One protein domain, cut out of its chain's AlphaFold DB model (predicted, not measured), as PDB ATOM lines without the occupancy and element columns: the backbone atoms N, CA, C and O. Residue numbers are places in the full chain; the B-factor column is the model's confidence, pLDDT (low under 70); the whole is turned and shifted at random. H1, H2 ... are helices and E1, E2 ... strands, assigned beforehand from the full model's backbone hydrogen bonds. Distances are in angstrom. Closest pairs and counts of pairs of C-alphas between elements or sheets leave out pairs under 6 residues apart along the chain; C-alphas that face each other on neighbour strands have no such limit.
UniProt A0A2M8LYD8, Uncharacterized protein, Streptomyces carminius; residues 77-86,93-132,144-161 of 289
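What this domain is: This is residues 77 to 86, 93 to 132 and 144 to 161 of the 289 residues of an uncharacterized protein of Streptomyces carminius (UniProt A0A2M8LYD8). A strongly twisted, curled sheet of four strands wraps round one long helix, H2, which packs mainly on E1, while the small helix H1 sits at one far end. The printed part has 68 residues, with two named helices and four named strands in the order E1, E2, H1, H2, E3, E4; the antiparallel sheet runs E1, E2, E4, E3. The class is mixed, in two layers, H2 being on one face of the sheet. The whole is compact, with a radius of gyration of the C-alphas of 11.9 A, yet elongated, spanning 39 by 21 by 19 A.

How they stand to each other: Start with edge strand E1, residues 77 to 83, and look for its antiparallel neighbour E2, residues 94 to 103: N 80 and O 97 are within hydrogen-bond range at 3.0 A. E2 bends by 55 degrees at residue 98. H1, residues 106 to 112, is only just not on the sheet, with 4 pairs of C-alphas within 10 A. H2, residues 116 to 131, is on the sheet; its closest C-alphas to E1 are those of Ala 124 and Val 80, 5.3 A apart. In H1 and H2 every O i to N i+4 pair is within hydrogen-bond range. E3, residues 147 to 150, and E4, residues 155 to 160, form a hairpin, with N 148 and O 157 at 2.8 A. E4 is also E2's antiparallel neighbour, with N 158 and O 100 at 2.8 A.

Where its parts are: Find C-alpha 77 at (23.041, -12.866, 32.359); from there E1 runs 19.9 A. E2 covers 26.4 A, H1 10.1 A, H2 22.7 A and E3 9.7 A. E4 runs 16.3 A to C-alpha 160 at (13.631, -13.649, 33.941).

The domain as a whole: The farthest C-alphas, of Ser 86 and Val 107, are 39.2 A apart. Residues 87 to 92 and 133 to 143 are not printed, with C-alpha gaps of 7.0 A and 15.5 A. The links E2 to H1, H1 to H2 and E3 to E4 are tight. Look for pLDDT under 70 at residues 83 to 86, 93 to 94, 131 to 132, 144 to 145 and 161.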
ATOM      1  N   PRO A  77      23.838 -12.429  31.230       87.00
ATOM      2  CA  PRO A  77      23.041 -12.866  32.359       87.00
ATOM      3  C   PRO A  77      23.624 -12.302  33.658       87.00
ATOM      4  O   PRO A  77      24.835 -12.290  33.864       87.00
ATOM      5  N   GLY A  78      22.748 -11.881  34.560       83.75
ATOM      6  CA  GLY A  78      23.098 -11.336  35.861       83.75
ATOM      7  C   GLY A  78      22.042 -11.659  36.911       83.75
ATOM      8  O   GLY A  78      20.964 -12.184  36.624       83.75
ATOM      9  N   TRP A  79      22.371 -11.337  38.156       84.56
ATOM     10  CA  TRP A  79      21.454 -11.450  39.280       84.56
ATOM     11  C   TRP A  79      21.371 -10.107  39.977       84.56
ATOM     12  O   TRP A  79      22.402  -9.542  40.333       84.56
ATOM     13  N   VAL A  80      20.152  -9.632  40.211       84.19
ATOM     14  CA  VAL A  80      19.914  -8.406  40.972       84.19
ATOM     15  C   VAL A  80      19.203  -8.730  42.274       84.19
ATOM     16  O   VAL A  80      18.296  -9.564  42.328       84.19
ATOM     17  N   ASN A  81      19.655  -8.069  43.331       80.75
ATOM     18  CA  ASN A  81      19.118  -8.185  44.674       80.75
ATOM     19  C   ASN A  81      18.264  -6.951  44.942       80.75
ATOM     20  O   ASN A  81      18.787  -5.844  45.052       80.75
ATOM     21  N   VAL A  82      16.953  -7.140  45.026       76.75
ATOM     22  CA  VAL A  82      15.994  -6.056  45.221       76.75
ATOM     23  C   VAL A  82      15.517  -6.088  46.670       76.75
ATOM     24  O   VAL A  82      15.001  -7.118  47.117       76.75
ATOM     25  N   PRO A  83      15.686  -5.000  47.441       68.62
ATOM     26  CA  PRO A  83      15.163  -4.942  48.795       68.62
ATOM     27  C   PRO A  83      13.633  -4.910  48.747       68.62
ATOM     28  O   PRO A  83      13.036  -3.990  48.189       68.62
ATOM     29  N   VAL A  84      12.989  -5.900  49.359       67.00
ATOM     30  CA  VAL A  84      11.537  -5.908  49.541       67.00
ATOM     31  C   VAL A  84      11.208  -4.998  50.717       67.00
ATOM     32  O   VAL A  84      11.807  -5.101  51.795       67.00
ATOM     33  N   ARG A  85      10.245  -4.087  50.533       60.69
ATOM     34  CA  ARG A  85       9.686  -3.338  51.662       60.69
ATOM     35  C   ARG A  85       8.951  -4.314  52.575       60.69
ATOM     36  O   ARG A  85       7.896  -4.820  52.221       60.69
ATOM     37  N   SER A  86       9.525  -4.557  53.749       54.50
ATOM     38  CA  SER A  86       8.849  -5.235  54.853       54.50
ATOM     39  C   SER A  86       8.428  -4.176  55.864       54.50
ATOM     40  O   SER A  86       9.265  -3.392  56.308       54.50
ATOM     41  N   PRO A  93      13.774  -8.613  53.704       61.50
ATOM     42  CA  PRO A  93      13.882  -9.681  52.730       61.50
ATOM     43  C   PRO A  93      14.427  -9.108  51.419       61.50
ATOM     44  O   PRO A  93      14.005  -8.048  50.958       61.50
ATOM     45  N   VAL A  94      15.397  -9.801  50.833       68.44
ATOM     46  CA  VAL A  94      15.959  -9.461  49.527       68.44
ATOM     47  C   VAL A  94      15.386 -10.443  48.520       68.44
ATOM     48  O   VAL A  94      15.616 -11.648  48.624       68.44
ATOM     49  N   SER A  95      14.637  -9.936  47.547       71.69
ATOM     50  CA  SER A  95      14.192 -10.733  46.410       71.69
ATOM     51  C   SER A  95      15.295 -10.755  45.366       71.69
ATOM     52  O   SER A  95      15.745  -9.715  44.884       71.69
ATOM     53  N   ARG A  96      15.755 -11.958  45.025       80.56
ATOM     54  CA  ARG A  96      16.766 -12.164  43.992       80.56
ATOM     55  C   ARG A  96      16.080 -12.429  42.657       80.56
ATOM     56  O   ARG A  96      15.365 -13.419  42.521       80.56
ATOM     57  N   HIS A  97      16.326 -11.572  41.673       79.31
ATOM     58  CA  HIS A  97      15.785 -11.711  40.322       79.31
ATOM     59  C   HIS A  97      16.901 -12.065  39.340       79.31
ATOM     60  O   HIS A  97      17.998 -11.505  39.405       79.31
ATOM     61  N   ALA A  98      16.622 -13.001  38.431       84.75
ATOM     62  CA  ALA A  98      17.485 -13.240  37.282       84.75
ATOM     63  C   ALA A  98      17.221 -12.141  36.248       84.75
ATOM     64  O   ALA A  98      16.070 -11.840  35.936       84.75
ATOM     65  N   VAL A  99      18.281 -11.548  35.714       87.69
ATOM     66  CA  VAL A  99      18.208 -10.510  34.684       87.69
ATOM     67  C   VAL A  99      19.077 -10.924  33.511       87.69
ATOM     68  O   VAL A  99      20.144 -11.502  33.693       87.69
ATOM     69  N   THR A 100      18.639 -10.603  32.305       91.06
ATOM     70  CA  THR A 100      19.506 -10.554  31.130       91.06
ATOM     71  C   THR A 100      19.535  -9.131  30.598       91.06
ATOM     72  O   THR A 100      18.479  -8.526  30.445       91.06
ATOM     73  N   TRP A 101      20.714  -8.573  30.343       92.00
ATOM     74  CA  TRP A 101      20.859  -7.196  29.867       92.00
ATOM     75  C   TRP A 101      21.859  -7.099  28.717       92.00
ATOM     76  O   TRP A 101      22.722  -7.958  28.562       92.00
ATOM     77  N   ARG A 102      21.723  -6.073  27.879       92.12
ATOM     78  CA  ARG A 102      22.608  -5.819  26.735       92.12
ATOM     79  C   ARG A 102      22.727  -4.325  26.461       92.12
ATOM     80  O   ARG A 102      21.816  -3.556  26.770       92.12
ATOM     81  N   VAL A 103      23.833  -3.933  25.838       91.81
ATOM     82  CA  VAL A 103      24.035  -2.567  25.345       91.81
ATOM     83  C   VAL A 103      23.235  -2.371  24.057       91.81
ATOM     84  O   VAL A 103      23.268  -3.220  23.167       91.81
ATOM     85  N   VAL A 104      22.517  -1.254  23.975       89.56
ATOM     86  CA  VAL A 104      21.774  -0.816  22.781       89.56
ATOM     87  C   VAL A 104      22.411   0.442  22.193       89.56
ATOM     88  O   VAL A 104      22.577   0.526  20.982       89.56
ATOM     89  N   ASP A 105      22.860   1.372  23.043       90.44
ATOM     90  CA  ASP A 105      23.593   2.567  22.614       90.44
ATOM     91  C   ASP A 105      25.049   2.518  23.120       90.44
ATOM     92  O   ASP A 105      25.334   2.884  24.268       90.44
ATOM     93  N   PRO A 106      26.000   2.084  22.274       90.62
ATOM     94  CA  PRO A 106      27.397   1.973  22.669       90.62
ATOM     95  C   PRO A 106      28.080   3.337  22.864       90.62
ATOM     96  O   PRO A 106      29.095   3.414  23.553       90.62
ATOM     97  N   VAL A 107      27.541   4.428  22.305       91.25
ATOM     98  CA  VAL A 107      28.101   5.779  22.488       91.25
ATOM     99  C   VAL A 107      27.816   6.278  23.894       91.25
ATOM    100  O   VAL A 107      28.708   6.844  24.531       91.25
ATOM    101  N   ARG A 108      26.596   6.051  24.395       90.62
ATOM    102  CA  ARG A 108      26.225   6.416  25.770       90.62
ATOM    103  C   ARG A 108      27.112   5.725  26.785       90.62
ATOM    104  O   ARG A 108      27.679   6.415  27.620       90.62
ATOM    105  N   ILE A 109      27.337   4.427  26.615       90.31
ATOM    106  CA  ILE A 109      28.253   3.646  27.451       90.31
ATOM    107  C   ILE A 109      29.638   4.293  27.572       90.31
ATOM    108  O   ILE A 109      30.171   4.415  28.674       90.31
ATOM    109  N   ILE A 110      30.219   4.733  26.452       90.00
ATOM    110  CA  ILE A 110      31.551   5.352  26.460       90.00
ATOM    111  C   ILE A 110      31.518   6.738  27.105       90.00
ATOM    112  O   ILE A 110      32.486   7.127  27.747       90.00
ATOM    113  N   ARG A 111      30.426   7.491  26.938       89.06
ATOM    114  CA  ARG A 111      30.276   8.827  27.534       89.06
ATOM    115  C   ARG A 111      30.029   8.777  29.038       89.06
ATOM    116  O   ARG A 111      30.489   9.668  29.741       89.06
ATOM    117  N   THR A 112      29.299   7.775  29.519       86.56
ATOM    118  CA  THR A 112      29.022   7.586  30.948       86.56
ATOM    119  C   THR A 112      30.142   6.851  31.675       86.56
ATOM    120  O   THR A 112      30.137   6.845  32.899       86.56
ATOM    121  N   GLU A 113      31.061   6.213  30.939       85.44
ATOM    122  CA  GLU A 113      32.172   5.403  31.468       85.44
ATOM    123  C   GLU A 113      31.718   4.358  32.502       85.44
ATOM    124  O   GLU A 113      32.431   4.044  33.450       85.44
ATOM    125  N   ILE A 114      30.515   3.812  32.294       84.62
ATOM    126  CA  ILE A 114      29.858   2.916  33.247       84.62
ATOM    127  C   ILE A 114      30.535   1.543  33.264       84.62
ATOM    128  O   ILE A 114      30.802   0.948  32.212       84.62
ATOM    129  N   LEU A 115      30.785   1.028  34.467       86.00
ATOM    130  CA  LEU A 115      31.326  -0.314  34.679       86.00
ATOM    131  C   LEU A 115      30.214  -1.370  34.755       86.00
ATOM    132  O   LEU A 115      29.053  -1.075  35.031       86.00
ATOM    133  N   GLU A 116      30.565  -2.635  34.527       82.25
ATOM    134  CA  GLU A 116      29.604  -3.749  34.516       82.25
ATOM    135  C   GLU A 116      28.892  -3.931  35.871       82.25
ATOM    136  O   GLU A 116      27.692  -4.220  35.939       82.25
ATOM    137  N   GLU A 117      29.619  -3.715  36.963       81.94
ATOM    138  CA  GLU A 117      29.094  -3.779  38.324       81.94
ATOM    139  C   GLU A 117      28.057  -2.675  38.571       81.94
ATOM    140  O   GLU A 117      26.991  -2.928  39.140       81.94
ATOM    141  N   GLU A 118      28.332  -1.469  38.070       85.69
ATOM    142  CA  GLU A 118      27.441  -0.316  38.185       85.69
ATOM    143  C   GLU A 118      26.155  -0.534  37.385       85.69
ATOM    144  O   GLU A 118      25.075  -0.206  37.871       85.69
ATOM    145  N   VAL A 119      26.227  -1.164  36.206       86.00
ATOM    146  CA  VAL A 119      25.030  -1.553  35.436       86.00
ATOM    147  C   VAL A 119      24.103  -2.422  36.282       86.00
ATOM    148  O   VAL A 119      22.900  -2.168  36.359       86.00
ATOM    149  N   THR A 120      24.657  -3.423  36.965       85.38
ATOM    150  CA  THR A 120      23.871  -4.348  37.793       85.38
ATOM    151  C   THR A 120      23.215  -3.624  38.975       85.38
ATOM    152  O   THR A 120      22.047  -3.875  39.285       85.38
ATOM    153  N   GLU A 121      23.924  -2.684  39.605       85.94
ATOM    154  CA  GLU A 121      23.374  -1.851  40.679       85.94
ATOM    155  C   GLU A 121      22.251  -0.932  40.174       85.94
ATOM    156  O   GLU A 121      21.190  -0.833  40.799       85.94
ATOM    157  N   ARG A 122      22.436  -0.292  39.015       87.62
ATOM    158  CA  ARG A 122      21.426   0.584  38.407       87.62
ATOM    159  C   ARG A 122      20.170  -0.180  38.010       87.62
ATOM    160  O   ARG A 122      19.071   0.311  38.267       87.62
ATOM    161  N   ILE A 123      20.314  -1.392  37.474       87.06
ATOM    162  CA  ILE A 123      19.171  -2.270  37.203       87.06
ATOM    163  C   ILE A 123      18.461  -2.620  38.514       87.06
ATOM    164  O   ILE A 123      17.240  -2.522  38.584       87.06
ATOM    165  N   ALA A 124      19.187  -2.963  39.584       86.00
ATOM    166  CA  ALA A 124      18.567  -3.240  40.883       86.00
ATOM    167  C   ALA A 124      17.773  -2.033  41.424       86.00
ATOM    168  O   ALA A 124      16.668  -2.208  41.942       86.00
ATOM    169  N   GLN A 125      18.298  -0.812  41.264       84.88
ATOM    170  CA  GLN A 125      17.616   0.433  41.637       84.88
ATOM    171  C   GLN A 125      16.363   0.693  40.784       84.88
ATOM    172  O   GLN A 125      15.336   1.111  41.324       84.88
ATOM    173  N   ASP A 126      16.425   0.459  39.470       84.94
ATOM    174  CA  ASP A 126      15.282   0.633  38.566       84.94
ATOM    175  C   ASP A 126      14.182  -0.400  38.846       84.94
ATOM    176  O   ASP A 126      13.017  -0.036  39.016       84.94
ATOM    177  N   VAL A 127      14.559  -1.671  39.025       83.06
ATOM    178  CA  VAL A 127      13.630  -2.739  39.411       83.06
ATOM    179  C   VAL A 127      12.983  -2.409  40.753       83.06
ATOM    180  O   VAL A 127      11.759  -2.423  40.837       83.06
ATOM    181  N   ALA A 128      13.760  -2.014  41.768       80.44
ATOM    182  CA  ALA A 128      13.220  -1.599  43.062       80.44
ATOM    183  C   ALA A 128      12.205  -0.454  42.917       80.44
ATOM    184  O   ALA A 128      11.147  -0.479  43.544       80.44
ATOM    185  N   ARG A 129      12.489   0.543  42.073       79.31
ATOM    186  CA  ARG A 129      11.585   1.677  41.825       79.31
ATOM    187  C   ARG A 129      10.269   1.225  41.191       79.31
ATOM    188  O   ARG A 129       9.209   1.690  41.606       79.31
ATOM    189  N   ARG A 130      10.329   0.299  40.229       73.81
ATOM    190  CA  ARG A 130       9.158  -0.244  39.518       73.81
ATOM    191  C   ARG A 130       8.327  -1.187  40.389       73.81
ATOM    192  O   ARG A 130       7.103  -1.118  40.347       73.81
ATOM    193  N   THR A 131       8.968  -2.009  41.218       68.19
ATOM    194  CA  THR A 131       8.284  -2.943  42.128       68.19
ATOM    195  C   THR A 131       7.731  -2.268  43.386       68.19
ATOM    196  O   THR A 131       6.893  -2.851  44.063       68.19
ATOM    197  N   THR A 132       8.164  -1.042  43.710       61.56
ATOM    198  CA  THR A 132       7.710  -0.281  44.897       61.56
ATOM    199  C   THR A 132       6.486   0.615  44.614       61.56
ATOM    200  O   THR A 132       6.149   1.487  45.416       61.56
ATOM    201  N   TYR A 144       8.046  -9.641  34.080       64.12
ATOM    202  CA  TYR A 144       8.812 -10.722  33.496       64.12
ATOM    203  C   TYR A 144       8.536 -10.779  31.987       64.12
ATOM    204  O   TYR A 144       7.397 -10.701  31.546       64.12
ATOM    205  N   HIS A 145       9.594 -10.952  31.189       67.19
ATOM    206  CA  HIS A 145       9.563 -11.063  29.717       67.19
ATOM    207  C   HIS A 145       9.457  -9.764  28.895       67.19
ATOM    208  O   HIS A 145       9.589  -9.848  27.674       67.19
ATOM    209  N   GLN A 146       9.332  -8.587  29.515       79.62
ATOM    210  CA  GLN A 146       9.414  -7.304  28.805       79.62
ATOM    211  C   GLN A 146      10.844  -6.737  28.803       79.62
ATOM    212  O   GLN A 146      11.578  -6.866  29.784       79.62
ATOM    213  N   ASP A 147      11.232  -6.099  27.695       83.75
ATOM    214  CA  ASP A 147      12.460  -5.306  27.633       83.75
ATOM    215  C   ASP A 147      12.226  -3.950  28.307       83.75
ATOM    216  O   ASP A 147      11.312  -3.198  27.964       83.75
ATOM    217  N   HIS A 148      13.057  -3.649  29.296       84.50
ATOM    218  CA  HIS A 148      13.094  -2.381  29.995       84.50
ATOM    219  C   HIS A 148      14.311  -1.599  29.524       84.50
ATOM    220  O   HIS A 148      15.455  -1.983  29.771       84.50
ATOM    221  N   GLU A 149      14.047  -0.500  28.828       87.50
ATOM    222  CA  GLU A 149      15.080   0.395  28.334       87.50
ATOM    223  C   GLU A 149      15.457   1.428  29.398       87.50
ATOM    224  O   GLU A 149      14.604   2.049  30.039       87.50
ATOM    225  N   MET A 150      16.761   1.583  29.596       87.19
ATOM    226  CA  MET A 150      17.379   2.606  30.424       87.19
ATOM    227  C   MET A 150      18.100   3.579  29.490       87.19
ATOM    228  O   MET A 150      19.320   3.510  29.333       87.19
ATOM    229  N   GLU A 151      17.327   4.462  28.850       83.44
ATOM    230  CA  GLU A 151      17.805   5.383  27.805       83.44
ATOM    231  C   GLU A 151      19.019   6.202  28.250       83.44
ATOM    232  O   GLU A 151      19.985   6.334  27.499       83.44
ATOM    233  N   ASP A 152      19.025   6.692  29.493       84.94
ATOM    234  CA  ASP A 152      20.130   7.483  30.054       84.94
ATOM    235  C   ASP A 152      21.476   6.745  30.020       84.94
ATOM    236  O   ASP A 152      22.526   7.379  29.931       84.94
ATOM    237  N   TRP A 153      21.441   5.412  30.014       85.69
ATOM    238  CA  TRP A 153      22.613   4.543  30.083       85.69
ATOM    239  C   TRP A 153      22.844   3.740  28.800       85.69
ATOM    240  O   TRP A 153      23.881   3.102  28.669       85.69
ATOM    241  N   GLY A 154      21.914   3.761  27.839       87.94
ATOM    242  CA  GLY A 154      22.042   3.003  26.592       87.94
ATOM    243  C   GLY A 154      21.935   1.485  26.768       87.94
ATOM    244  O   GLY A 154      22.551   0.733  26.010       87.94
ATOM    245  N   ILE A 155      21.192   1.025  27.779       90.75
ATOM    246  CA  ILE A 155      21.085  -0.392  28.161       90.75
ATOM    247  C   ILE A 155      19.627  -0.833  28.113       90.75
ATOM    248  O   ILE A 155      18.738  -0.115  28.564       90.75
ATOM    249  N   VAL A 156      19.393  -2.050  27.629       91.75
ATOM    250  CA  VAL A 156      18.124  -2.766  27.793       91.75
ATOM    251  C   VAL A 156      18.343  -3.938  28.731       91.75
ATOM    252  O   VAL A 156      19.329  -4.667  28.602       91.75
ATOM    253  N   TYR A 157      17.410  -4.151  29.654       91.81
ATOM    254  CA  TYR A 157      17.388  -5.334  30.501       91.81
ATOM    255  C   TYR A 157      16.020  -6.015  30.481       91.81
ATOM    256  O   TYR A 157      14.993  -5.382  30.272       91.81
ATOM    257  N   ARG A 158      16.009  -7.322  30.718       89.31
ATOM    258  CA  ARG A 158      14.815  -8.160  30.805       89.31
ATOM    259  C   ARG A 158      14.873  -8.977  32.084       89.31
ATOM    260  O   ARG A 158      15.872  -9.649  32.355       89.31
ATOM    261  N   LEU A 159      13.795  -8.956  32.861       85.69
ATOM    262  CA  LEU A 159      13.653  -9.822  34.029       85.69
ATOM    263  C   LEU A 159      13.259 -11.232  33.582       85.69
ATOM    264  O   LEU A 159      12.328 -11.424  32.795       85.69
ATOM    265  N   ARG A 160      13.958 -12.234  34.115       79.44
ATOM    266  CA  ARG A 160      13.631 -13.649  33.941       79.44
ATOM    267  C   ARG A 160      13.089 -14.209  35.247       79.44
ATOM    268  O   ARG A 160      13.653 -13.998  36.323       79.44
ATOM    269  N   ARG A 161      12.000 -14.970  35.150       65.12
ATOM    270  CA  ARG A 161      11.487 -15.745  36.278       65.12
ATOM    271  C   ARG A 161      12.541 -16.789  36.648       65.12
ATOM    272  O   ARG A 161      12.988 -17.539  35.782       65.12
TER     273      ARG A 161